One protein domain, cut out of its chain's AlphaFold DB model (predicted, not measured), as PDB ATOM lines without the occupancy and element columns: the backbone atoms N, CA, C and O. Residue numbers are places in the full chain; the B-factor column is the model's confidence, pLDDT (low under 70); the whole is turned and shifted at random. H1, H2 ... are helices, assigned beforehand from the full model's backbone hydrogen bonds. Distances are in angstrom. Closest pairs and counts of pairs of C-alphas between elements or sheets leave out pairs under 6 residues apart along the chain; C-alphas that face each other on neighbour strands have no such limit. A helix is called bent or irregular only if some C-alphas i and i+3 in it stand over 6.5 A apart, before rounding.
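What this domain is: This is residues 625 to 810 of the 812 residues of the protein "Calmodulin" of Aureococcus anophagefferens (UniProt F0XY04). Two groups of crossed helices sit side by side: H1, H2 and H4 pack round H3 in one, H5, H6, H7, H8 and H9 make the other, and H8 packs on H3 where the groups meet. H8 is nearest the middle of the whole, with H5 beside it and H9 crossing it, while H1 and H2 are farthest out. The printed part has 186 residues with nine named helices, H1 to H9 in chain order, and no named strand; the class is all helix. It is compact, with a radius of gyration of the C-alphas of 16.4 A and spans of 47 by 36 by 33 A.

How they stand to each other: Start at the longest helix, H5, residues 698 to 717. It touches H8, residues 771 to 783, at a shallow tilt of 32 degrees, opposite ways; their closest C-alphas, Phe 711 and Phe 771, are 6.7 A apart. H9, residues 792 to 809, touches H8 with residues 795 to 803 alone, about perpendicular at 82 degrees, with the C-alphas of Ala 781 and Ala 798 closest at 6.1 A. Residues 803 to 808 of H9 touch H7, residues 746 to 761, where the C-alphas of Ala 756 and Gly 807 come closest, 5.7 A. H6, residues 726 to 733, touches H7 about perpendicular at 86 degrees, closest at C-alphas 726 and 754, 5.8 A. Now look from H8 to the hub, H3, residues 668 to 679: they touch at a steep tilt of 66 degrees, closest at C-alphas 669 and 780, 6.6 A. H3 and H4, residues 684 to 691, form a helical hairpin, closest at C-alphas 669 and 690, 6.0 A. H2, residues 643 to 658, touches H3 about perpendicular at 89 degrees, closest at C-alphas 652 and 678, 5.7 A. H1, residues 625 to 635, touches H2, closest at C-alphas 627 and 646, 4.7 A. Every O i to N i+4 pair is within hydrogen-bond range in H1, H2, H3, H4 and H6; the counts are 15 of 16 in H5, 11 of 12 in H7, 7 of 9 in H8 and 11 of 14 in H9.

Where its parts are: Find C-alpha 698 at (223.120, 203.454, 235.224); from there H5 runs 29.4 A to C-alpha 717. H1 begins at C-alpha 625, (187.787, 201.414, 239.132). H2 is 22.3 A long and H7 23.3 A. H9, 24.6 A, ends at C-alpha 809, (202.710, 227.460, 250.098); it has a kink of 32 degrees near residue 803 and is only just irregular, with C-alphas 803 and 806 at 6.9 A.

The domain as a whole: The C-alphas farthest apart, Ala 637 and Thr 744, are 49.2 A apart. The printed part has no cut, and the link from H6 to H7 is long. Mean pLDDT of the printed part is 76.2; 43 residues are under 70, among them 688 to 701 and 739 to 750.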
ATOM      1  N   ALA A 625     187.451 202.829 239.295       84.38
ATOM      2  CA  ALA A 625     187.787 201.414 239.132       84.38
ATOM      3  C   ALA A 625     189.147 201.181 238.450       84.38
ATOM      4  O   ALA A 625     189.867 200.246 238.789       84.38
ATOM      5  N   GLN A 626     189.549 202.043 237.507       84.06
ATOM      6  CA  GLN A 626     190.865 201.941 236.868       84.06
ATOM      7  C   GLN A 626     192.012 202.311 237.816       84.06
ATOM      8  O   GLN A 626     193.078 201.711 237.711       84.06
ATOM      9  N   PHE A 627     191.805 203.246 238.750       87.38
ATOM     10  CA  PHE A 627     192.787 203.520 239.807       87.38
ATOM     11  C   PHE A 627     192.950 202.306 240.726       87.38
ATOM     12  O   PHE A 627     194.075 201.879 240.965       87.38
ATOM     13  N   ALA A 628     191.841 201.714 241.174       85.44
ATOM     14  CA  ALA A 628     191.846 200.512 242.007       85.44
ATOM     15  C   ALA A 628     192.550 199.328 241.318       85.44
ATOM     16  O   ALA A 628     193.468 198.729 241.878       85.44
ATOM     17  N   ALA A 629     192.192 199.055 240.059       82.44
ATOM     18  CA  ALA A 629     192.825 198.012 239.258       82.44
ATOM     19  C   ALA A 629     194.328 198.258 239.085       82.44
ATOM     20  O   ALA A 629     195.128 197.332 239.189       82.44
ATOM     21  N   ARG A 630     194.737 199.512 238.860       84.38
ATOM     22  CA  ARG A 630     196.149 199.846 238.686       84.38
ATOM     23  C   ARG A 630     196.954 199.721 239.985       84.38
ATOM     24  O   ARG A 630     198.091 199.266 239.925       84.38
ATOM     25  N   LEU A 631     196.376 200.055 241.141       85.38
ATOM     26  CA  LEU A 631     196.998 199.780 242.444       85.38
ATOM     27  C   LEU A 631     197.241 198.279 242.624       85.38
ATOM     28  O   LEU A 631     198.351 197.883 242.968       85.38
ATOM     29  N   ALA A 632     196.241 197.450 242.315       84.06
ATOM     30  CA  ALA A 632     196.371 196.000 242.403       84.06
ATOM     31  C   ALA A 632     197.444 195.441 241.449       84.06
ATOM     32  O   ALA A 632     198.191 194.544 241.828       84.06
ATOM     33  N   GLN A 633     197.572 196.007 240.244       78.81
ATOM     34  CA  GLN A 633     198.638 195.642 239.302       78.81
ATOM     35  C   GLN A 633     200.040 195.977 239.818       78.81
ATOM     36  O   GLN A 633     200.984 195.244 239.539       78.81
ATOM     37  N   CYS A 634     200.199 197.111 240.503       78.88
ATOM     38  CA  CYS A 634     201.501 197.567 240.981       78.88
ATOM     39  C   CYS A 634     201.904 196.925 242.313       78.88
ATOM     40  O   CYS A 634     203.084 196.673 242.512       78.88
ATOM     41  N   PHE A 635     200.948 196.667 243.206       83.81
ATOM     42  CA  PHE A 635     201.223 196.317 244.606       83.81
ATOM     43  C   PHE A 635     200.556 195.011 245.063       83.81
ATOM     44  O   PHE A 635     200.591 194.680 246.245       83.81
ATOM     45  N   GLY A 636     199.933 194.269 244.146       82.50
ATOM     46  CA  GLY A 636     199.146 193.079 244.462       82.50
ATOM     47  C   GLY A 636     197.718 193.406 244.908       82.50
ATOM     48  O   GLY A 636     197.392 194.523 245.306       82.50
ATOM     49  N   ALA A 637     196.824 192.421 244.815       80.94
ATOM     50  CA  ALA A 637     195.427 192.601 245.200       80.94
ATOM     51  C   ALA A 637     195.292 192.851 246.714       80.94
ATOM     52  O   ALA A 637     195.790 192.074 247.525       80.94
ATOM     53  N   HIS A 638     194.563 193.903 247.091       82.19
ATOM     54  CA  HIS A 638     194.297 194.248 248.485       82.19
ATOM     55  C   HIS A 638     192.855 194.740 248.643       82.19
ATOM     56  O   HIS A 638     192.338 195.442 247.777       82.19
ATOM     57  N   ALA A 639     192.199 194.402 249.757       81.56
ATOM     58  CA  ALA A 639     190.787 194.734 249.978       81.56
ATOM     59  C   ALA A 639     190.508 196.248 250.020       81.56
ATOM     60  O   ALA A 639     189.394 196.670 249.732       81.56
ATOM     61  N   SER A 640     191.514 197.065 250.357       81.56
ATOM     62  CA  SER A 640     191.401 198.531 250.344       81.56
ATOM     63  C   SER A 640     191.541 199.156 248.953       81.56
ATOM     64  O   SER A 640     191.296 200.351 248.805       81.56
ATOM     65  N   PHE A 641     191.959 198.393 247.938       88.81
ATOM     66  CA  PHE A 641     192.071 198.880 246.563       88.81
ATOM     67  C   PHE A 641     190.711 198.771 245.875       88.81
ATOM     68  O   PHE A 641     190.482 197.900 245.040       88.81
ATOM     69  N   ASP A 642     189.802 199.663 246.264       89.12
ATOM     70  CA  ASP A 642     188.423 199.724 245.790       89.12
ATOM     71  C   ASP A 642     188.112 201.031 245.032       89.12
ATOM     72  O   ASP A 642     188.911 201.974 244.969       89.12
ATOM     73  N   ASP A 643     186.917 201.102 244.447       89.31
ATOM     74  CA  ASP A 643     186.439 202.281 243.718       89.31
ATOM     75  C   ASP A 643     186.389 203.541 244.598       89.31
ATOM     76  O   ASP A 643     186.530 204.657 244.091       89.31
ATOM     77  N   ALA A 644     186.203 203.399 245.914       92.06
ATOM     78  CA  ALA A 644     186.150 204.533 246.827       92.06
ATOM     79  C   ALA A 644     187.536 205.170 247.002       92.06
ATOM     80  O   ALA A 644     187.654 206.397 246.911       92.06
ATOM     81  N   LEU A 645     188.580 204.359 247.198       91.06
ATOM     82  CA  LEU A 645     189.971 204.808 247.169       91.06
ATOM     83  C   LEU A 645     190.313 205.384 245.793       91.06
ATOM     84  O   LEU A 645     190.823 206.500 245.701       91.06
ATOM     85  N   GLY A 646     189.938 204.695 244.713       90.25
ATOM     86  CA  GLY A 646     190.156 205.181 243.353       90.25
ATOM     87  C   GLY A 646     189.541 206.563 243.090       90.25
ATOM     88  O   GLY A 646     190.152 207.411 242.437       90.25
ATOM     89  N   ALA A 647     188.360 206.845 243.648       91.62
ATOM     90  CA  ALA A 647     187.712 208.151 243.541       91.62
ATOM     91  C   ALA A 647     188.456 209.243 244.327       91.62
ATOM     92  O   ALA A 647     188.525 210.386 243.862       91.62
ATOM     93  N   ARG A 648     189.020 208.913 245.498       93.62
ATOM     94  CA  ARG A 648     189.857 209.841 246.277       93.62
ATOM     95  C   ARG A 648     191.150 210.161 245.538       93.62
ATOM     96  O   ARG A 648     191.412 211.340 245.303       93.62
ATOM     97  N   LEU A 649     191.871 209.146 245.061       91.31
ATOM     98  CA  LEU A 649     193.102 209.323 244.283       91.31
ATOM     99  C   LEU A 649     192.870 210.149 243.016       91.31
ATOM    100  O   LEU A 649     193.650 211.050 242.716       91.31
ATOM    101  N   LYS A 650     191.753 209.925 242.309       91.19
ATOM    102  CA  LYS A 650     191.378 210.743 241.149       91.19
ATOM    103  C   LYS A 650     191.173 212.215 241.514       91.19
ATOM    104  O   LYS A 650     191.669 213.089 240.806       91.19
ATOM    105  N   ARG A 651     190.433 212.508 242.590       91.19
ATOM    106  CA  ARG A 651     190.231 213.895 243.050       91.19
ATOM    107  C   ARG A 651     191.549 214.542 243.462       91.19
ATOM    108  O   ARG A 651     191.797 215.677 243.072       91.19
ATOM    109  N   GLY A 652     192.393 213.807 244.181       88.31
ATOM    110  CA  GLY A 652     193.724 214.257 244.573       88.31
ATOM    111  C   GLY A 652     194.615 214.584 243.378       88.31
ATOM    112  O   GLY A 652     195.188 215.666 243.324       88.31
ATOM    113  N   LEU A 653     194.645 213.715 242.363       88.12
ATOM    114  CA  LEU A 653     195.360 213.974 241.111       88.12
ATOM    115  C   LEU A 653     194.872 215.263 240.434       88.12
ATOM    116  O   LEU A 653     195.683 216.067 239.985       88.12
ATOM    117  N   LEU A 654     193.556 215.478 240.356       88.38
ATOM    118  CA  LEU A 654     192.993 216.698 239.768       88.38
ATOM    119  C   LEU A 654     193.360 217.953 240.574       88.38
ATOM    120  O   LEU A 654     193.648 218.983 239.971       88.38
ATOM    121  N   ALA A 655     193.380 217.864 241.906       86.31
ATOM    122  CA  ALA A 655     193.790 218.963 242.777       86.31
ATOM    123  C   ALA A 655     195.280 219.303 242.603       86.31
ATOM    124  O   ALA A 655     195.621 220.470 242.427       86.31
ATOM    125  N   LEU A 656     196.152 218.288 242.561       81.81
ATOM    126  CA  LEU A 656     197.581 218.454 242.279       81.81
ATOM    127  C   LEU A 656     197.805 219.130 240.919       81.81
ATOM    128  O   LEU A 656     198.524 220.122 240.828       81.81
ATOM    129  N   LEU A 657     197.105 218.668 239.877       82.31
ATOM    130  CA  LEU A 657     197.186 219.264 238.541       82.31
ATOM    131  C   LEU A 657     196.694 220.716 238.508       82.31
ATOM    132  O   LEU A 657     197.295 221.541 237.818       82.31
ATOM    133  N   ALA A 658     195.623 221.040 239.241       79.94
ATOM    134  CA  ALA A 658     195.118 222.407 239.365       79.94
ATOM    135  C   ALA A 658     196.120 223.330 240.079       79.94
ATOM    136  O   ALA A 658     196.238 224.496 239.714       79.94
ATOM    137  N   ALA A 659     196.890 222.789 241.027       77.19
ATOM    138  CA  ALA A 659     197.999 223.472 241.688       77.19
ATOM    139  C   ALA A 659     199.284 223.543 240.831       77.19
ATOM    140  O   ALA A 659     200.303 224.059 241.284       77.19
ATOM    141  N   GLY A 660     199.257 223.042 239.590       69.56
ATOM    142  CA  GLY A 660     200.400 223.051 238.673       69.56
ATOM    143  C   GLY A 660     201.358 221.867 238.832       69.56
ATOM    144  O   GLY A 660     202.328 221.775 238.077       69.56
ATOM    145  N   ASP A 661     201.073 220.935 239.742       71.69
ATOM    146  CA  ASP A 661     201.872 219.732 239.945       71.69
ATOM    147  C   ASP A 661     201.495 218.653 238.918       71.69
ATOM    148  O   ASP A 661     200.401 218.086 238.930       71.69
ATOM    149  N   LYS A 662     202.415 218.391 237.983       69.38
ATOM    150  CA  LYS A 662     202.239 217.462 236.853       69.38
ATOM    151  C   LYS A 662     203.041 216.168 237.031       69.38
ATOM    152  O   LYS A 662     203.551 215.625 236.049       69.38
ATOM    153  N   ALA A 663     203.152 215.695 238.271       67.25
ATOM    154  CA  ALA A 663     203.747 214.411 238.626       67.25
ATOM    155  C   ALA A 663     203.258 213.236 237.756       67.25
ATOM    156  O   ALA A 663     202.072 213.114 237.429       67.25
ATOM    157  N   GLU A 664     204.173 212.325 237.425       70.94
ATOM    158  CA  GLU A 664     203.835 211.018 236.860       70.94
ATOM    159  C   GLU A 664     203.076 210.181 237.909       70.94
ATOM    160  O   GLU A 664     203.457 210.163 239.077       70.94
ATOM    161  N   CYS A 665     201.975 209.531 237.513       76.56
ATOM    162  CA  CYS A 665     201.082 208.791 238.423       76.56
ATOM    163  C   CYS A 665     200.648 207.421 237.871       76.56
ATOM    164  O   CYS A 665     199.564 206.931 238.172       76.56
ATOM    165  N   THR A 666     201.445 206.821 236.988       74.88
ATOM    166  CA  THR A 666     201.166 205.525 236.348       74.88
ATOM    167  C   THR A 666     202.153 204.438 236.773       74.88
ATOM    168  O   THR A 666     201.775 203.265 236.827       74.88
ATOM    169  N   SER A 667     203.406 204.784 237.051       74.25
ATOM    170  CA  SER A 667     204.412 203.868 237.581       74.25
ATOM    171  C   SER A 667     204.080 203.474 239.026       74.25
ATOM    172  O   SER A 667     203.388 204.240 239.701       74.25
ATOM    173  N   PRO A 668     204.573 202.323 239.530       76.69
ATOM    174  CA  PRO A 668     204.417 201.970 240.942       76.69
ATOM    175  C   PRO A 668     204.843 203.117 241.868       76.69
ATOM    176  O   PRO A 668     204.095 203.512 242.751       76.69
ATOM    177  N   LEU A 669     205.976 203.759 241.590       74.25
ATOM    178  CA  LEU A 669     206.461 204.882 242.389       74.25
ATOM    179  C   LEU A 669     205.540 206.113 242.337       74.25
ATOM    180  O   LEU A 669     205.191 206.673 243.374       74.25
ATOM    181  N   GLY A 670     205.107 206.523 241.142       78.06
ATOM    182  CA  GLY A 670     204.185 207.650 240.976       78.06
ATOM    183  C   GLY A 670     202.824 207.404 241.635       78.06
ATOM    184  O   GLY A 670     202.218 208.318 242.195       78.06
ATOM    185  N   LEU A 671     202.353 206.155 241.619       82.69
ATOM    186  CA  LEU A 671     201.136 205.728 242.311       82.69
ATOM    187  C   LEU A 671     201.284 205.704 243.826       82.69
ATOM    188  O   LEU A 671     200.368 206.150 244.513       82.69
ATOM    189  N   ALA A 672     202.416 205.218 244.337       82.25
ATOM    190  CA  ALA A 672     202.723 205.254 245.762       82.25
ATOM    191  C   ALA A 672     202.720 206.705 246.264       82.25
ATOM    192  O   ALA A 672     202.037 207.021 247.233       82.25
ATOM    193  N   LEU A 673     203.364 207.626 245.548       77.75
ATOM    194  CA  LEU A 673     203.389 209.043 245.923       77.75
ATOM    195  C   LEU A 673     202.032 209.733 245.808       77.75
ATOM    196  O   LEU A 673     201.677 210.538 246.668       77.75
ATOM    197  N   LEU A 674     201.239 209.413 244.779       84.94
ATOM    198  CA  LEU A 674     199.859 209.889 244.713       84.94
ATOM    199  C   LEU A 674     199.054 209.378 245.915       84.94
ATOM    200  O   LEU A 674     198.316 210.151 246.520       84.94
ATOM    201  N   HIS A 675     199.212 208.104 246.279       87.06
ATOM    202  CA  HIS A 675     198.564 207.528 247.453       87.06
ATOM    203  C   HIS A 675     199.003 208.234 248.736       87.06
ATOM    204  O   HIS A 675     198.151 208.679 249.497       87.06
ATOM    205  N   GLN A 676     200.304 208.434 248.940       81.19
ATOM    206  CA  GLN A 676     200.841 209.142 250.099       81.19
ATOM    207  C   GLN A 676     200.276 210.561 250.215       81.19
ATOM    208  O   GLN A 676     199.824 210.965 251.280       81.19
ATOM    209  N   ARG A 677     200.251 211.321 249.119       78.00
ATOM    210  CA  ARG A 677     199.786 212.717 249.127       78.00
ATOM    211  C   ARG A 677     198.286 212.866 249.365       78.00
ATOM    212  O   ARG A 677     197.847 213.929 249.793       78.00
ATOM    213  N   VAL A 678     197.504 211.838 249.044       83.50
ATOM    214  CA  VAL A 678     196.039 211.870 249.152       83.50
ATOM    215  C   VAL A 678     195.550 211.211 250.438       83.50
ATOM    216  O   VAL A 678     194.640 211.735 251.074       83.50
ATOM    217  N   GLU A 679     196.152 210.090 250.831       84.56
ATOM    218  CA  GLU A 679     195.741 209.288 251.990       84.56
ATOM    219  C   GLU A 679     196.658 209.482 253.211       84.56
ATOM    220  O   GLU A 679     196.303 209.066 254.309       84.56
ATOM    221  N   GLY A 680     197.815 210.134 253.052       72.31
ATOM    222  CA  GLY A 680     198.731 210.474 254.147       72.31
ATOM    223  C   GLY A 680     199.729 209.382 254.542       72.31
ATOM    224  O   GLY A 680     200.377 209.529 255.571       72.31
ATOM    225  N   GLY A 681     199.866 208.301 253.765       73.69
ATOM    226  CA  GLY A 681     200.820 207.221 254.048       73.69
ATOM    227  C   GLY A 681     200.924 206.179 252.933       73.69
ATOM    228  O   GLY A 681     200.155 206.209 251.966       73.69
ATOM    229  N   LEU A 682     201.877 205.252 253.057       77.50
ATOM    230  CA  LEU A 682     202.069 204.121 252.141       77.50
ATOM    231  C   LEU A 682     201.652 202.802 252.797       77.50
ATOM    232  O   LEU A 682     201.766 202.625 254.005       77.50
ATOM    233  N   THR A 683     201.182 201.848 251.990       80.00
ATOM    234  CA  THR A 683     200.982 200.470 252.468       80.00
ATOM    235  C   THR A 683     202.320 199.717 252.501       80.00
ATOM    236  O   THR A 683     203.199 200.043 251.701       80.00
ATOM    237  N   PRO A 684     202.488 198.669 253.335       73.88
ATOM    238  CA  PRO A 684     203.706 197.851 253.329       73.88
ATOM    239  C   PRO A 684     204.064 197.311 251.936       73.88
ATOM    240  O   PRO A 684     205.208 197.406 251.513       73.88
ATOM    241  N   ALA A 685     203.065 196.880 251.157       74.56
ATOM    242  CA  ALA A 685     203.263 196.422 249.781       74.56
ATOM    243  C   ALA A 685     203.757 197.531 248.829       74.56
ATOM    244  O   ALA A 685     204.510 197.256 247.898       74.56
ATOM    245  N   MET A 686     203.354 198.789 249.051       78.38
ATOM    246  CA  MET A 686     203.889 199.934 248.303       78.38
ATOM    247  C   MET A 686     205.338 200.213 248.676       78.38
ATOM    248  O   MET A 686     206.142 200.478 247.788       78.38
ATOM    249  N   ILE A 687     205.668 200.136 249.966       72.38
ATOM    250  CA  ILE A 687     207.031 200.328 250.467       72.38
ATOM    251  C   ILE A 687     207.954 199.254 249.877       72.38
ATOM    252  O   ILE A 687     208.958 199.596 249.259       72.38
ATOM    253  N   ASP A 688     207.575 197.978 249.970       69.81
ATOM    254  CA  ASP A 688     208.354 196.859 249.426       69.81
ATOM    255  C   ASP A 688     208.515 196.960 247.901       69.81
ATOM    256  O   ASP A 688     209.609 196.781 247.372       69.81
ATOM    257  N   CYS A 689     207.457 197.334 247.177       68.19
ATOM    258  CA  CYS A 689     207.516 197.512 245.725       68.19
ATOM    259  C   CYS A 689     208.409 198.688 245.297       68.19
ATOM    260  O   CYS A 689     209.084 198.610 244.271       68.19
ATOM    261  N   VAL A 690     208.426 199.785 246.062       64.38
ATOM    262  CA  VAL A 690     209.326 200.915 245.795       64.38
ATOM    263  C   VAL A 690     210.783 200.533 246.070       64.38
ATOM    264  O   VAL A 690     211.659 200.958 245.316       64.38
ATOM    265  N   LYS A 691     211.035 199.687 247.077       62.50
ATOM    266  CA  LYS A 691     212.364 199.130 247.380       62.50
ATOM    267  C   LYS A 691     212.878 198.194 246.281       62.50
ATOM    268  O   LYS A 691     214.059 198.233 245.960       62.50
ATOM    269  N   ASP A 692     211.988 197.400 245.687       55.94
ATOM    270  CA  ASP A 692     212.311 196.359 244.698       55.94
ATOM    271  C   ASP A 692     212.262 196.852 243.235       55.94
ATOM    272  O   ASP A 692     212.308 196.065 242.292       55.94
ATOM    273  N   ALA A 693     212.118 198.161 242.994       54.06
ATOM    274  CA  ALA A 693     212.016 198.715 241.643       54.06
ATOM    275  C   ALA A 693     213.359 198.621 240.876       54.06
ATOM    276  O   ALA A 693     214.086 199.604 240.738       54.06
ATOM    277  N   ASP A 694     213.618 197.438 240.313       43.53
ATOM    278  CA  ASP A 694     214.778 196.881 239.585       43.53
ATOM    279  C   ASP A 694     215.464 197.726 238.476       43.53
ATOM    280  O   ASP A 694     216.332 197.245 237.746       43.53
ATOM    281  N   ALA A 695     215.108 198.992 238.273       46.06
ATOM    282  CA  ALA A 695     215.617 199.803 237.168       46.06
ATOM    283  C   ALA A 695     215.927 201.228 237.619       46.06
ATOM    284  O   ALA A 695     215.240 202.188 237.254       46.06
ATOM    285  N   VAL A 696     216.989 201.367 238.400       48.81
ATOM    286  CA  VAL A 696     217.727 202.622 238.457       48.81
ATOM    287  C   VAL A 696     218.666 202.614 237.245       48.81
ATOM    288  O   VAL A 696     219.596 201.813 237.170       48.81
ATOM    289  N   GLU A 697     218.377 203.430 236.225       52.25
ATOM    290  CA  GLU A 697     219.246 203.555 235.045       52.25
ATOM    291  C   GLU A 697     220.683 203.877 235.488       52.25
ATOM    292  O   GLU A 697     220.885 204.551 236.495       52.25
ATOM    293  N   ARG A 698     221.709 203.391 234.771       43.78
ATOM    294  CA  ARG A 698     223.120 203.454 235.224       43.78
ATOM    295  C   ARG A 698     223.591 204.855 235.668       43.78
ATOM    296  O   ARG A 698     224.473 204.936 236.514       43.78
ATOM    297  N   GLY A 699     223.002 205.935 235.144       48.12
ATOM    298  CA  GLY A 699     223.245 207.308 235.615       48.12
ATOM    299  C   GLY A 699     222.546 207.649 236.940       48.12
ATOM    300  O   GLY A 699     223.153 208.238 237.832       48.12
ATOM    301  N   SER A 700     221.301 207.207 237.112       61.56
ATOM    302  CA  SER A 700     220.509 207.367 238.333       61.56
ATOM    303  C   SER A 700     221.102 206.600 239.525       61.56
ATOM    304  O   SER A 700     220.985 207.063 240.652       61.56
ATOM    305  N   ALA A 701     221.787 205.471 239.294       65.69
ATOM    306  CA  ALA A 701     222.337 204.630 240.367       65.69
ATOM    307  C   ALA A 701     223.545 205.285 241.041       65.69
ATOM    308  O   ALA A 701     223.706 205.215 242.255       65.69
ATOM    309  N   VAL A 702     224.364 205.989 240.254       70.12
ATOM    310  CA  VAL A 702     225.507 206.757 240.764       70.12
ATOM    311  C   VAL A 702     225.037 207.956 241.587       70.12
ATOM    312  O   VAL A 702     225.613 208.239 242.634       70.12
ATOM    313  N   LEU A 703     223.995 208.659 241.133       78.06
ATOM    314  CA  LEU A 703     223.419 209.777 241.884       78.06
ATOM    315  C   LEU A 703     222.750 209.307 243.178       78.06
ATOM    316  O   LEU A 703     222.946 209.944 244.207       78.06
ATOM    317  N   LEU A 704     222.031 208.180 243.143       80.62
ATOM    318  CA  LEU A 704     221.392 207.604 244.326       80.62
ATOM    319  C   LEU A 704     222.429 207.165 245.370       80.62
ATOM    320  O   LEU A 704     222.308 207.542 246.527       80.62
ATOM    321  N   ALA A 705     223.494 206.472 244.952       81.25
ATOM    322  CA  ALA A 705     224.573 206.056 245.851       81.25
ATOM    323  C   ALA A 705     225.315 207.252 246.475       81.25
ATOM    324  O   ALA A 705     225.728 207.212 247.630       81.25
ATOM    325  N   ARG A 706     225.486 208.348 245.723       84.56
ATOM    326  CA  ARG A 706     226.054 209.586 246.276       84.56
ATOM    327  C   ARG A 706     225.093 210.277 247.244       84.56
ATOM    328  O   ARG A 706     225.548 210.809 248.248       84.56
ATOM    329  N   ALA A 707     223.795 210.267 246.953       87.81
ATOM    330  CA  ALA A 707     222.780 210.799 247.855       87.81
ATOM    331  C   ALA A 707     222.717 210.009 249.173       87.81
ATOM    332  O   ALA A 707     222.616 210.625 250.230       87.81
ATOM    333  N   GLU A 708     222.838 208.680 249.107       89.44
ATOM    334  CA  GLU A 708     222.945 207.786 250.268       89.44
ATOM    335  C   GLU A 708     224.171 208.119 251.115       89.44
ATOM    336  O   GLU A 708     224.040 208.377 252.305       89.44
ATOM    337  N   ALA A 709     225.343 208.270 250.489       88.56
ATOM    338  CA  ALA A 709     226.555 208.678 251.198       88.56
ATOM    339  C   ALA A 709     226.397 210.037 251.910       88.56
ATOM    340  O   ALA A 709     226.804 210.183 253.061       88.56
ATOM    341  N   CYS A 710     225.766 211.027 251.265       89.31
ATOM    342  CA  CYS A 710     225.471 212.315 251.904       89.31
ATOM    343  C   CYS A 710     224.495 212.184 253.083       89.31
ATOM    344  O   CYS A 710     224.589 212.949 254.047       89.31
ATOM    345  N   PHE A 711     223.543 211.255 252.997       90.88
ATOM    346  CA  PHE A 711     222.587 210.961 254.061       90.88
ATOM    347  C   PHE A 711     223.256 210.283 255.254       90.88
ATOM    348  O   PHE A 711     223.041 210.705 256.391       90.88
ATOM    349  N   ASP A 712     224.108 209.294 255.001       88.44
ATOM    350  CA  ASP A 712     224.864 208.582 256.028       88.44
ATOM    351  C   ASP A 712     225.818 209.513 256.782       88.44
ATOM    352  O   ASP A 712     225.891 209.449 258.010       88.44
ATOM    353  N   GLU A 713     226.495 210.430 256.079       88.06
ATOM    354  CA  GLU A 713     227.305 211.483 256.708       88.06
ATOM    355  C   GLU A 713     226.465 212.340 257.662       88.06
ATOM    356  O   GLU A 713     226.831 212.535 258.821       88.06
ATOM    357  N   ALA A 714     225.298 212.799 257.211       87.19
ATOM    358  CA  ALA A 714     224.404 213.605 258.036       87.19
ATOM    359  C   ALA A 714     223.873 212.826 259.252       87.19
ATOM    360  O   ALA A 714     223.744 213.372 260.349       87.19
ATOM    361  N   ALA A 715     223.563 211.540 259.071       85.50
ATOM    362  CA  ALA A 715     223.106 210.665 260.142       85.50
ATOM    363  C   ALA A 715     224.214 210.394 261.172       85.50
ATOM    364  O   ALA A 715     223.931 210.317 262.372       85.50
ATOM    365  N   ALA A 716     225.468 210.291 260.725       83.44
ATOM    366  CA  ALA A 716     226.630 210.184 261.599       83.44
ATOM    367  C   ALA A 716     226.820 211.460 262.437       83.44
ATOM    368  O   ALA A 716     226.964 211.362 263.659       83.44
ATOM    369  N   ASP A 717     226.714 212.640 261.816       82.31
ATOM    370  CA  ASP A 717     226.805 213.942 262.495       82.31
ATOM    371  C   ASP A 717     225.690 214.143 263.540       82.31
ATOM    372  O   ASP A 717     225.900 214.766 264.582       82.31
ATOM    373  N   ALA A 718     224.512 213.556 263.308       79.75
ATOM    374  CA  ALA A 718     223.361 213.614 264.208       79.75
ATOM    375  C   ALA A 718     223.349 212.533 265.319       79.75
ATOM    376  O   ALA A 718     222.352 212.412 266.037       79.75
ATOM    377  N   GLY A 719     224.430 211.755 265.492       70.94
ATOM    378  CA  GLY A 719     224.580 210.779 266.587       70.94
ATOM    379  C   GLY A 719     223.985 209.390 266.309       70.94
ATOM    380  O   GLY A 719     223.340 208.809 267.181       70.94
ATOM    381  N   GLY A 720     224.181 208.882 265.090       63.72
ATOM    382  CA  GLY A 720     223.495 207.741 264.469       63.72
ATOM    383  C   GLY A 720     223.111 206.512 265.317       63.72
ATOM    384  O   GLY A 720     223.928 205.898 265.997       63.72
ATOM    385  N   ALA A 721     221.842 206.116 265.170       57.84
ATOM    386  CA  ALA A 721     221.352 204.811 264.697       57.84
ATOM    387  C   ALA A 721     219.816 204.930 264.575       57.84
ATOM    388  O   ALA A 721     219.146 205.293 265.547       57.84
ATOM    389  N   GLY A 722     219.269 204.686 263.378       69.25
ATOM    390  CA  GLY A 722     217.821 204.728 263.108       69.25
ATOM    391  C   GLY A 722     217.285 206.012 262.460       69.25
ATOM    392  O   GLY A 722     216.185 206.419 262.798       69.25
ATOM    393  N   GLY A 723     218.043 206.672 261.578       81.88
ATOM    394  CA  GLY A 723     217.549 207.817 260.796       81.88
ATOM    395  C   GLY A 723     217.751 209.201 261.430       81.88
ATOM    396  O   GLY A 723     218.208 209.351 262.569       81.88
ATOM    397  N   LEU A 724     217.428 210.235 260.656       87.94
ATOM    398  CA  LEU A 724     217.602 211.647 260.983       87.94
ATOM    399  C   LEU A 724     216.349 212.230 261.655       87.94
ATOM    400  O   LEU A 724     215.265 212.159 261.083       87.94
ATOM    401  N   PRO A 725     216.460 212.884 262.826       86.88
ATOM    402  CA  PRO A 725     215.379 213.718 263.350       86.88
ATOM    403  C   PRO A 725     215.030 214.849 262.369       86.88
ATOM    404  O   PRO A 725     215.924 215.384 261.711       86.88
ATOM    405  N   TYR A 726     213.768 215.295 262.330       86.19
ATOM    406  CA  TYR A 726     213.307 216.291 261.342       86.19
ATOM    407  C   TYR A 726     214.154 217.562 261.268       86.19
ATOM    408  O   TYR A 726     214.344 218.101 260.186       86.19
ATOM    409  N   GLY A 727     214.651 218.049 262.412       81.31
ATOM    410  CA  GLY A 727     215.494 219.245 262.460       81.31
ATOM    411  C   GLY A 727     216.822 219.053 261.726       81.31
ATOM    412  O   GLY A 727     217.171 219.879 260.894       81.31
ATOM    413  N   ALA A 728     217.505 217.933 261.976       83.56
ATOM    414  CA  ALA A 728     218.773 217.607 261.323       83.56
ATOM    415  C   ALA A 728     218.582 217.312 259.826       83.56
ATOM    416  O   ALA A 728     219.395 217.714 258.997       83.56
ATOM    417  N   PHE A 729     217.472 216.656 259.465       88.00
ATOM    418  CA  PHE A 729     217.117 216.443 258.064       88.00
ATOM    419  C   PHE A 729     216.841 217.771 257.337       88.00
ATOM    420  O   PHE A 729     217.364 217.991 256.246       88.00
ATOM    421  N   ALA A 730     216.059 218.671 257.943       84.88
ATOM    422  CA  ALA A 730     215.741 219.978 257.369       84.88
ATOM    423  C   ALA A 730     216.999 220.834 257.160       84.88
ATOM    424  O   ALA A 730     217.235 221.320 256.054       84.88
ATOM    425  N   GLU A 731     217.852 220.929 258.181       82.38
ATOM    426  CA  GLU A 731     219.098 221.698 258.125       82.38
ATOM    427  C   GLU A 731     220.002 221.241 256.973       82.38
ATOM    428  O   GLU A 731     220.561 222.059 256.238       82.38
ATOM    429  N   ARG A 732     220.114 219.922 256.773       84.69
ATOM    430  CA  ARG A 732     221.022 219.359 255.776       84.69
ATOM    431  C   ARG A 732     220.450 219.324 254.361       84.69
ATOM    432  O   ARG A 732     221.182 219.614 253.418       84.69
ATOM    433  N   PHE A 733     219.181 218.950 254.199       87.69
ATOM    434  CA  PHE A 733     218.604 218.616 252.890       87.69
ATOM    435  C   PHE A 733     217.552 219.610 252.397       87.69
ATOM    436  O   PHE A 733     217.138 219.525 251.245       87.69
ATOM    437  N   VAL A 734     217.122 220.562 253.230       84.00
ATOM    438  CA  VAL A 734     216.016 221.478 252.909       84.00
ATOM    439  C   VAL A 734     216.468 222.934 252.927       84.00
ATOM    440  O   VAL A 734     216.255 223.659 251.951       84.00
ATOM    441  N   ASP A 735     217.142 223.357 253.994       79.56
ATOM    442  CA  ASP A 735     217.445 224.765 254.265       79.56
ATOM    443  C   ASP A 735     218.318 225.411 253.186       79.56
ATOM    444  O   ASP A 735     218.078 226.556 252.789       79.56
ATOM    445  N   ALA A 736     219.275 224.659 252.635       75.44
ATOM    446  CA  ALA A 736     220.147 225.120 251.555       75.44
ATOM    447  C   ALA A 736     219.371 225.534 250.285       75.44
ATOM    448  O   ALA A 736     219.811 226.416 249.544       75.44
ATOM    449  N   TYR A 737     218.193 224.945 250.053       77.94
ATOM    450  CA  TYR A 737     217.407 225.120 248.827       77.94
ATOM    451  C   TYR A 737     216.196 226.047 249.000       77.94
ATOM    452  O   TYR A 737     215.631 226.514 248.008       77.94
ATOM    453  N   LEU A 738     215.818 226.379 250.240       72.19
ATOM    454  CA  LEU A 738     214.808 227.404 250.545       72.19
ATOM    455  C   LEU A 738     215.374 228.842 250.471       72.19
ATOM    456  O   LEU A 738     214.640 229.821 250.648       72.19
ATOM    457  N   GLY A 739     216.673 228.979 250.167       57.81
ATOM    458  CA  GLY A 739     217.430 230.228 250.249       57.81
ATOM    459  C   GLY A 739     217.664 230.642 251.707       57.81
ATOM    460  O   GLY A 739     217.042 230.105 252.616       57.81
ATOM    461  N   ALA A 740     218.543 231.622 251.947       46.34
ATOM    462  CA  ALA A 740     218.915 232.137 253.277       46.34
ATOM    463  C   ALA A 740     217.766 232.868 254.029       46.34
ATOM    464  O   ALA A 740     217.931 233.984 254.524       46.34
ATOM    465  N   ARG A 741     216.571 232.269 254.080       46.44
ATOM    466  CA  ARG A 741     215.335 232.802 254.662       46.44
ATOM    467  C   ARG A 741     214.832 232.005 255.867       46.44
ATOM    468  O   ARG A 741     213.917 232.472 256.536       46.44
ATOM    469  N   HIS A 742     215.434 230.858 256.192       46.88
ATOM    470  CA  HIS A 742     215.063 230.089 257.387       46.88
ATOM    471  C   HIS A 742     215.523 230.762 258.690       46.88
ATOM    472  O   HIS A 742     214.748 230.886 259.632       46.88
ATOM    473  N   ASN A 743     216.720 231.359 258.696       46.81
ATOM    474  CA  ASN A 743     217.244 232.068 259.871       46.81
ATOM    475  C   ASN A 743     216.731 233.512 260.039       46.81
ATOM    476  O   ASN A 743     217.142 234.193 260.977       46.81
ATOM    477  N   THR A 744     215.852 234.008 259.158       43.53
ATOM    478  CA  THR A 744     215.343 235.396 259.202       43.53
ATOM    479  C   THR A 744     213.842 235.531 259.488       43.53
ATOM    480  O   THR A 744     213.391 236.651 259.719       43.53
ATOM    481  N   PHE A 745     213.070 234.438 259.565       41.19
ATOM    482  CA  PHE A 745     211.614 234.480 259.790       41.19
ATOM    483  C   PHE A 745     211.131 233.634 260.988       41.19
ATOM    484  O   PHE A 745     210.259 232.792 260.833       41.19
ATOM    485  N   GLY A 746     211.632 233.894 262.203       54.47
ATOM    486  CA  GLY A 746     210.994 233.465 263.467       54.47
ATOM    487  C   GLY A 746     210.755 231.951 263.674       54.47
ATOM    488  O   GLY A 746     211.016 231.117 262.815       54.47
ATOM    489  N   ALA A 747     210.248 231.570 264.851       55.75
ATOM    490  CA  ALA A 747     209.985 230.162 265.195       55.75
ATOM    491  C   ALA A 747     208.901 229.496 264.309       55.75
ATOM    492  O   ALA A 747     208.949 228.289 264.081       55.75
ATOM    493  N   ASP A 748     207.975 230.289 263.755       59.72
ATOM    494  CA  ASP A 748     206.803 229.824 262.991       59.72
ATOM    495  C   ASP A 748     207.166 229.177 261.636       59.72
ATOM    496  O   ASP A 748     206.518 228.231 261.193       59.72
ATOM    497  N   VAL A 749     208.236 229.631 260.969       64.56
ATOM    498  CA  VAL A 749     208.663 229.058 259.675       64.56
ATOM    499  C   VAL A 749     209.440 227.748 259.860       64.56
ATOM    500  O   VAL A 749     209.267 226.824 259.065       64.56
ATOM    501  N   GLY A 750     210.222 227.631 260.938       69.31
ATOM    502  CA  GLY A 750     210.900 226.382 261.301       69.31
ATOM    503  C   GLY A 750     209.922 225.277 261.713       69.31
ATOM    504  O   GLY A 750     210.108 224.118 261.344       69.31
ATOM    505  N   ASP A 751     208.836 225.621 262.412       74.19
ATOM    506  CA  ASP A 751     207.764 224.668 262.731       74.19
ATOM    507  C   ASP A 751     207.008 224.203 261.480       74.19
ATOM    508  O   ASP A 751     206.751 223.008 261.331       74.19
ATOM    509  N   LYS A 752     206.736 225.110 260.530       74.56
ATOM    510  CA  LYS A 752     206.118 224.760 259.238       74.56
ATOM    511  C   LYS A 752     206.998 223.845 258.392       74.56
ATOM    512  O   LYS A 752     206.477 222.912 257.789       74.56
ATOM    513  N   VAL A 753     208.315 224.060 258.364       77.94
ATOM    514  CA  VAL A 753     209.235 223.157 257.652       77.94
ATOM    515  C   VAL A 753     209.347 221.807 258.335       77.94
ATOM    516  O   VAL A 753     209.271 220.797 257.643       77.94
ATOM    517  N   ARG A 754     209.432 221.747 259.668       79.88
ATOM    518  CA  ARG A 754     209.406 220.463 260.386       79.88
ATOM    519  C   ARG A 754     208.117 219.687 260.132       79.88
ATOM    520  O   ARG A 754     208.170 218.480 259.920       79.88
ATOM    521  N   ASP A 755     206.971 220.363 260.121       79.81
ATOM    522  CA  ASP A 755     205.692 219.716 259.827       79.81
ATOM    523  C   ASP A 755     205.573 219.302 258.350       79.81
ATOM    524  O   ASP A 755     205.049 218.227 258.063       79.81
ATOM    525  N   ALA A 756     206.116 220.084 257.412       78.12
ATOM    526  CA  ALA A 756     206.202 219.694 256.005       78.12
ATOM    527  C   ALA A 756     207.124 218.479 255.805       78.12
ATOM    528  O   ALA A 756     206.744 217.538 255.115       78.12
ATOM    529  N   VAL A 757     208.291 218.450 256.458       82.69
ATOM    530  CA  VAL A 757     209.213 217.301 256.449       82.69
ATOM    531  C   VAL A 757     208.523 216.059 257.002       82.69
ATOM    532  O   VAL A 757     208.550 215.019 256.352       82.69
ATOM    533  N   ARG A 758     207.830 216.178 258.140       84.31
ATOM    534  CA  ARG A 758     207.037 215.088 258.717       84.31
ATOM    535  C   ARG A 758     205.997 214.561 257.729       84.31
ATOM    536  O   ARG A 758     205.928 213.370 257.492       84.31
ATOM    537  N   ARG A 759     205.168 215.431 257.149       76.62
ATOM    538  CA  ARG A 759     204.086 214.998 256.245       76.62
ATOM    539  C   ARG A 759     204.605 214.370 254.949       76.62
ATOM    540  O   ARG A 759     203.904 213.549 254.363       76.62
ATOM    541  N   SER A 760     205.781 214.791 254.488       77.19
ATOM    542  CA  SER A 760     206.321 214.378 253.195       77.19
ATOM    543  C   SER A 760     207.267 213.185 253.279       77.19
ATOM    544  O   SER A 760     207.240 212.361 252.370       77.19
ATOM    545  N   PHE A 761     208.090 213.068 254.322       82.75
ATOM    546  CA  PHE A 761     209.162 212.066 254.368       82.75
ATOM    547  C   PHE A 761     209.035 211.046 255.496       82.75
ATOM    548  O   PHE A 761     209.629 209.993 255.352       82.75
ATOM    549  N   ASP A 762     208.304 211.319 256.580       82.88
ATOM    550  CA  ASP A 762     208.077 210.320 257.636       82.88
ATOM    551  C   ASP A 762     206.904 209.423 257.215       82.88
ATOM    552  O   ASP A 762     205.742 209.845 257.228       82.88
ATOM    553  N   LEU A 763     207.221 208.222 256.729       71.44
ATOM    554  CA  LEU A 763     206.265 207.286 256.140       71.44
ATOM    555  C   LEU A 763     205.695 206.313 257.172       71.44
ATOM    556  O   LEU A 763     204.585 205.816 256.957       71.44
ATOM    557  N   ASP A 764     206.423 206.030 258.253       74.62
ATOM    558  CA  ASP A 764     206.018 205.075 259.291       74.62
ATOM    559  C   ASP A 764     205.606 205.723 260.631       74.62
ATOM    560  O   ASP A 764     204.986 205.068 261.477       74.62
ATOM    561  N   GLY A 765     205.832 207.028 260.788       76.06
ATOM    562  CA  GLY A 765     205.434 207.816 261.947       76.06
ATOM    563  C   GLY A 765     206.394 207.716 263.135       76.06
ATOM    564  O   GLY A 765     206.013 208.120 264.245       76.06
ATOM    565  N   ASP A 766     207.602 207.171 262.953       80.75
ATOM    566  CA  ASP A 766     208.584 206.955 264.022       80.75
ATOM    567  C   ASP A 766     209.328 208.236 264.462       80.75
ATOM    568  O   ASP A 766     210.067 208.245 265.456       80.75
ATOM    569  N   ARG A 767     209.030 209.359 263.795       82.75
ATOM    570  CA  ARG A 767     209.614 210.693 263.993       82.75
ATOM    571  C   ARG A 767     211.059 210.848 263.550       82.75
ATOM    572  O   ARG A 767     211.735 211.801 263.970       82.75
ATOM    573  N   ARG A 768     211.538 209.949 262.707       85.94
ATOM    574  CA  ARG A 768     212.858 209.990 262.095       85.94
ATOM    575  C   ARG A 768     212.672 209.754 260.603       85.94
ATOM    576  O   ARG A 768     211.686 209.203 260.159       85.94
ATOM    577  N   ILE A 769     213.596 210.289 259.820       87.44
ATOM    578  CA  ILE A 769     213.642 210.040 258.386       87.44
ATOM    579  C   ILE A 769     214.754 209.037 258.173       87.44
ATOM    580  O   ILE A 769     215.899 209.294 258.551       87.44
ATOM    581  N   THR A 770     214.437 207.896 257.595       88.19
ATOM    582  CA  THR A 770     215.415 206.917 257.129       88.19
ATOM    583  C   THR A 770     215.790 207.195 255.675       88.19
ATOM    584  O   THR A 770     215.073 207.889 254.946       88.19
ATOM    585  N   PHE A 771     216.932 206.664 255.228       85.25
ATOM    586  CA  PHE A 771     217.289 206.786 253.816       85.25
ATOM    587  C   PHE A 771     216.258 206.079 252.930       85.25
ATOM    588  O   PHE A 771     215.907 206.609 251.880       85.25
ATOM    589  N   ASP A 772     215.705 204.952 253.389       76.38
ATOM    590  CA  ASP A 772     214.622 204.231 252.714       76.38
ATOM    591  C   ASP A 772     213.448 205.162 252.385       76.38
ATOM    592  O   ASP A 772     213.010 205.224 251.237       76.38
ATOM    593  N   GLU A 773     212.974 205.941 253.354       80.56
ATOM    594  CA  GLU A 773     211.854 206.862 253.154       80.56
ATOM    595  C   GLU A 773     212.213 208.046 252.251       80.56
ATOM    596  O   GLU A 773     211.424 208.463 251.396       80.56
ATOM    597  N   TYR A 774     213.434 208.562 252.388       85.19
ATOM    598  CA  TYR A 774     213.916 209.645 251.541       85.19
ATOM    599  C   TYR A 774     214.134 209.197 250.084       85.19
ATOM    600  O   TYR A 774     213.844 209.943 249.141       85.19
ATOM    601  N   SER A 775     214.574 207.953 249.880       80.12
ATOM    602  CA  SER A 775     214.867 207.371 248.568       80.12
ATOM    603  C   SER A 775     213.644 207.331 247.649       80.12
ATOM    604  O   SER A 775     213.788 207.530 246.441       80.12
ATOM    605  N   VAL A 776     212.435 207.194 248.210       75.75
ATOM    606  CA  VAL A 776     211.158 207.262 247.479       75.75
ATOM    607  C   VAL A 776     211.064 208.567 246.678       75.75
ATOM    608  O   VAL A 776     210.731 208.568 245.490       75.75
ATOM    609  N   TRP A 777     211.413 209.687 247.310       80.31
ATOM    610  CA  TRP A 777     211.364 211.006 246.685       80.31
ATOM    611  C   TRP A 777     212.508 211.238 245.703       80.31
ATOM    612  O   TRP A 777     212.283 211.820 244.638       80.31
ATOM    613  N   LEU A 778     213.709 210.747 246.016       81.69
ATOM    614  CA  LEU A 778     214.870 210.827 245.124       81.69
ATOM    615  C   LEU A 778     214.621 210.062 243.816       81.69
ATOM    616  O   LEU A 778     214.791 210.603 242.722       81.69
ATOM    617  N   LEU A 779     214.142 208.821 243.911       75.31
ATOM    618  CA  LEU A 779     213.804 207.994 242.753       75.31
ATOM    619  C   LEU A 779     212.691 208.622 241.910       75.31
ATOM    620  O   LEU A 779     212.686 208.500 240.682       75.31
ATOM    621  N   TRP A 780     211.754 209.319 242.551       75.75
ATOM    622  CA  TRP A 780     210.666 209.978 241.846       75.75
ATOM    623  C   TRP A 780     211.115 211.243 241.130       75.75
ATOM    624  O   TRP A 780     210.696 211.471 239.992       75.75
ATOM    625  N   ALA A 781     211.987 212.037 241.750       77.25
ATOM    626  CA  ALA A 781     212.596 213.189 241.103       77.25
ATOM    627  C   ALA A 781     213.371 212.751 239.848       77.25
ATOM    628  O   ALA A 781     213.142 213.303 238.776       77.25
ATOM    629  N   LEU A 782     214.160 211.672 239.937       73.00
ATOM    630  CA  LEU A 782     214.902 211.099 238.801       73.00
ATOM    631  C   LEU A 782     214.004 210.582 237.663       73.00
ATOM    632  O   LEU A 782     214.431 210.556 236.511       73.00
ATOM    633  N   ARG A 783     212.769 210.161 237.962       67.50
ATOM    634  CA  ARG A 783     211.798 209.673 236.961       67.50
ATOM    635  C   ARG A 783     210.867 210.759 236.424       67.50
ATOM    636  O   ARG A 783     210.219 210.560 235.394       67.50
ATOM    637  N   SER A 784     210.767 211.891 237.110       62.78
ATOM    638  CA  SER A 784     209.894 212.991 236.715       62.78
ATOM    639  C   SER A 784     210.528 213.760 235.557       62.78
ATOM    640  O   SER A 784     211.524 214.449 235.728       62.78
ATOM    641  N   THR A 785     209.927 213.689 234.363       55.44
ATOM    642  CA  THR A 785     210.472 214.229 233.095       55.44
ATOM    643  C   THR A 785     210.544 215.763 233.008       55.44
ATOM    644  O   THR A 785     210.524 216.317 231.911       55.44
ATOM    645  N   GLN A 786     210.484 216.470 234.132       50.38
ATOM    646  CA  GLN A 786     210.347 217.924 234.174       50.38
ATOM    647  C   GLN A 786     211.585 218.644 234.716       50.38
ATOM    648  O   GLN A 786     211.731 219.822 234.404       50.38
ATOM    649  N   ASP A 787     212.450 217.969 235.479       55.62
ATOM    650  CA  ASP A 787     213.675 218.564 236.017       55.62
ATOM    651  C   ASP A 787     214.891 217.920 235.336       55.62
ATOM    652  O   ASP A 787     214.972 216.700 235.207       55.62
ATOM    653  N   ASP A 788     215.815 218.751 234.858       63.12
ATOM    654  CA  ASP A 788     217.052 218.315 234.207       63.12
ATOM    655  C   ASP A 788     218.103 218.038 235.299       63.12
ATOM    656  O   ASP A 788     218.738 218.961 235.809       63.12
ATOM    657  N   ILE A 789     218.191 216.782 235.754       76.56
ATOM    658  CA  ILE A 789     218.989 216.377 236.923       76.56
ATOM    659  C   ILE A 789     220.350 215.839 236.467       76.56
ATOM    660  O   ILE A 789     220.439 214.727 235.944       76.56
ATOM    661  N   HIS A 790     221.421 216.597 236.728       76.88
ATOM    662  CA  HIS A 790     222.799 216.219 236.369       76.88
ATOM    663  C   HIS A 790     223.703 215.980 237.584       76.88
ATOM    664  O   HIS A 790     224.785 215.402 237.455       76.88
ATOM    665  N   SER A 791     223.273 216.410 238.771       83.69
ATOM    666  CA  SER A 791     224.028 216.318 240.020       83.69
ATOM    667  C   SER A 791     223.150 215.925 241.214       83.69
ATOM    668  O   SER A 791     221.922 215.902 241.134       83.69
ATOM    669  N   VAL A 792     223.791 215.602 242.342       85.19
ATOM    670  CA  VAL A 792     223.094 215.294 243.606       85.19
ATOM    671  C   VAL A 792     222.404 216.542 244.164       85.19
ATOM    672  O   VAL A 792     221.313 216.442 244.715       85.19
ATOM    673  N   ASP A 793     222.981 217.726 243.943       84.44
ATOM    674  CA  ASP A 793     222.361 218.994 244.329       84.44
ATOM    675  C   ASP A 793     221.106 219.295 243.508       84.44
ATOM    676  O   ASP A 793     220.096 219.714 244.072       84.44
ATOM    677  N   ASP A 794     221.132 219.036 242.196       82.56
ATOM    678  CA  ASP A 794     219.938 219.164 241.347       82.56
ATOM    679  C   ASP A 794     218.835 218.210 241.819       82.56
ATOM    680  O   ASP A 794     217.658 218.572 241.855       82.56
ATOM    681  N   LEU A 795     219.230 216.998 242.224       85.25
ATOM    682  CA  LEU A 795     218.333 215.976 242.736       85.25
ATOM    683  C   LEU A 795     217.673 216.402 244.058       85.25
ATOM    684  O   LEU A 795     216.449 216.341 244.182       85.25
ATOM    685  N   PHE A 796     218.450 216.882 245.029       89.12
ATOM    686  CA  PHE A 796     217.916 217.393 246.295       89.12
ATOM    687  C   PHE A 796     217.049 218.637 246.088       89.12
ATOM    688  O   PHE A 796     215.940 218.713 246.618       89.12
ATOM    689  N   ALA A 797     217.485 219.572 245.240       84.75
ATOM    690  CA  ALA A 797     216.704 220.755 244.897       84.75
ATOM    691  C   ALA A 797     215.347 220.391 244.270       84.75
ATOM    692  O   ALA A 797     214.328 221.005 244.604       84.75
ATOM    693  N   ALA A 798     215.314 219.388 243.386       81.88
ATOM    694  CA  ALA A 798     214.083 218.874 242.792       81.88
ATOM    695  C   ALA A 798     213.140 218.292 243.859       81.88
ATOM    696  O   ALA A 798     211.949 218.622 243.883       81.88
ATOM    697  N   VAL A 799     213.676 217.499 244.796       85.62
ATOM    698  CA  VAL A 799     212.899 216.950 245.919       85.62
ATOM    699  C   VAL A 799     212.356 218.054 246.826       85.62
ATOM    700  O   VAL A 799     211.176 218.022 247.159       85.62
ATOM    701  N   VAL A 800     213.133 219.082 247.174       84.50
ATOM    702  CA  VAL A 800     212.645 220.189 248.022       84.50
ATOM    703  C   VAL A 800     211.536 220.981 247.325       84.50
ATOM    704  O   VAL A 800     210.478 221.232 247.914       84.50
ATOM    705  N   ARG A 801     211.735 221.348 246.052       77.75
ATOM    706  CA  ARG A 801     210.749 222.116 245.271       77.75
ATOM    707  C   ARG A 801     209.416 221.399 245.129       77.75
ATOM    708  O   ARG A 801     208.384 222.058 245.070       77.75
ATOM    709  N   ARG A 802     209.423 220.070 245.044       74.19
ATOM    710  CA  ARG A 802     208.218 219.289 244.742       74.19
ATOM    711  C   ARG A 802     207.645 218.545 245.939       74.19
ATOM    712  O   ARG A 802     206.448 218.287 245.968       74.19
ATOM    713  N   GLY A 803     208.480 218.177 246.900       72.12
ATOM    714  CA  GLY A 803     208.092 217.447 248.102       72.12
ATOM    715  C   GLY A 803     207.772 218.338 249.288       72.12
ATOM    716  O   GLY A 803     206.931 217.967 250.100       72.12
ATOM    717  N   ILE A 804     208.378 219.525 249.379       75.69
ATOM    718  CA  ILE A 804     208.247 220.389 250.562       75.69
ATOM    719  C   ILE A 804     207.525 221.689 250.229       75.69
ATOM    720  O   ILE A 804     206.563 222.041 250.909       75.69
ATOM    721  N   MET A 805     207.942 222.400 249.175       72.69
ATOM    722  CA  MET A 805     207.372 223.720 248.874       72.69
ATOM    723  C   MET A 805     205.843 223.744 248.700       72.69
ATOM    724  O   MET A 805     205.239 224.697 249.195       72.69
ATOM    725  N   PRO A 806     205.173 222.736 248.101       68.88
ATOM    726  CA  PRO A 806     203.711 222.731 248.029       68.88
ATOM    727  C   PRO A 806     203.037 222.740 249.409       68.88
ATOM    728  O   PRO A 806     202.024 223.410 249.589       68.88
ATOM    729  N   GLY A 807     203.621 222.059 250.402       63.56
ATOM    730  CA  GLY A 807     203.137 222.059 251.787       63.56
ATOM    731  C   GLY A 807     203.447 223.349 252.554       63.56
ATOM    732  O   GLY A 807     202.774 223.646 253.534       63.56
ATOM    733  N   LEU A 808     204.431 224.131 252.095       67.44
ATOM    734  CA  LEU A 808     204.778 225.441 252.664       67.44
ATOM    735  C   LEU A 808     203.966 226.594 252.061       67.44
ATOM    736  O   LEU A 808     203.766 227.603 252.732       67.44
ATOM    737  N   MET A 809     203.526 226.461 250.804       59.00
ATOM    738  CA  MET A 809     202.710 227.460 250.098       59.00
ATOM    739  C   MET A 809     201.203 227.169 250.161       59.00
ATOM    740  O   MET A 809     200.400 228.046 249.860       59.00
ATOM    741  N   GLY A 810     200.808 225.951 250.546       50.59
ATOM    742  CA  GLY A 810     199.419 225.538 250.745       50.59
ATOM    743  C   GLY A 810     198.878 225.984 252.100       50.59
ATOM    744  O   GLY A 810     198.706 225.169 253.003       50.59
TER     745      GLY A 810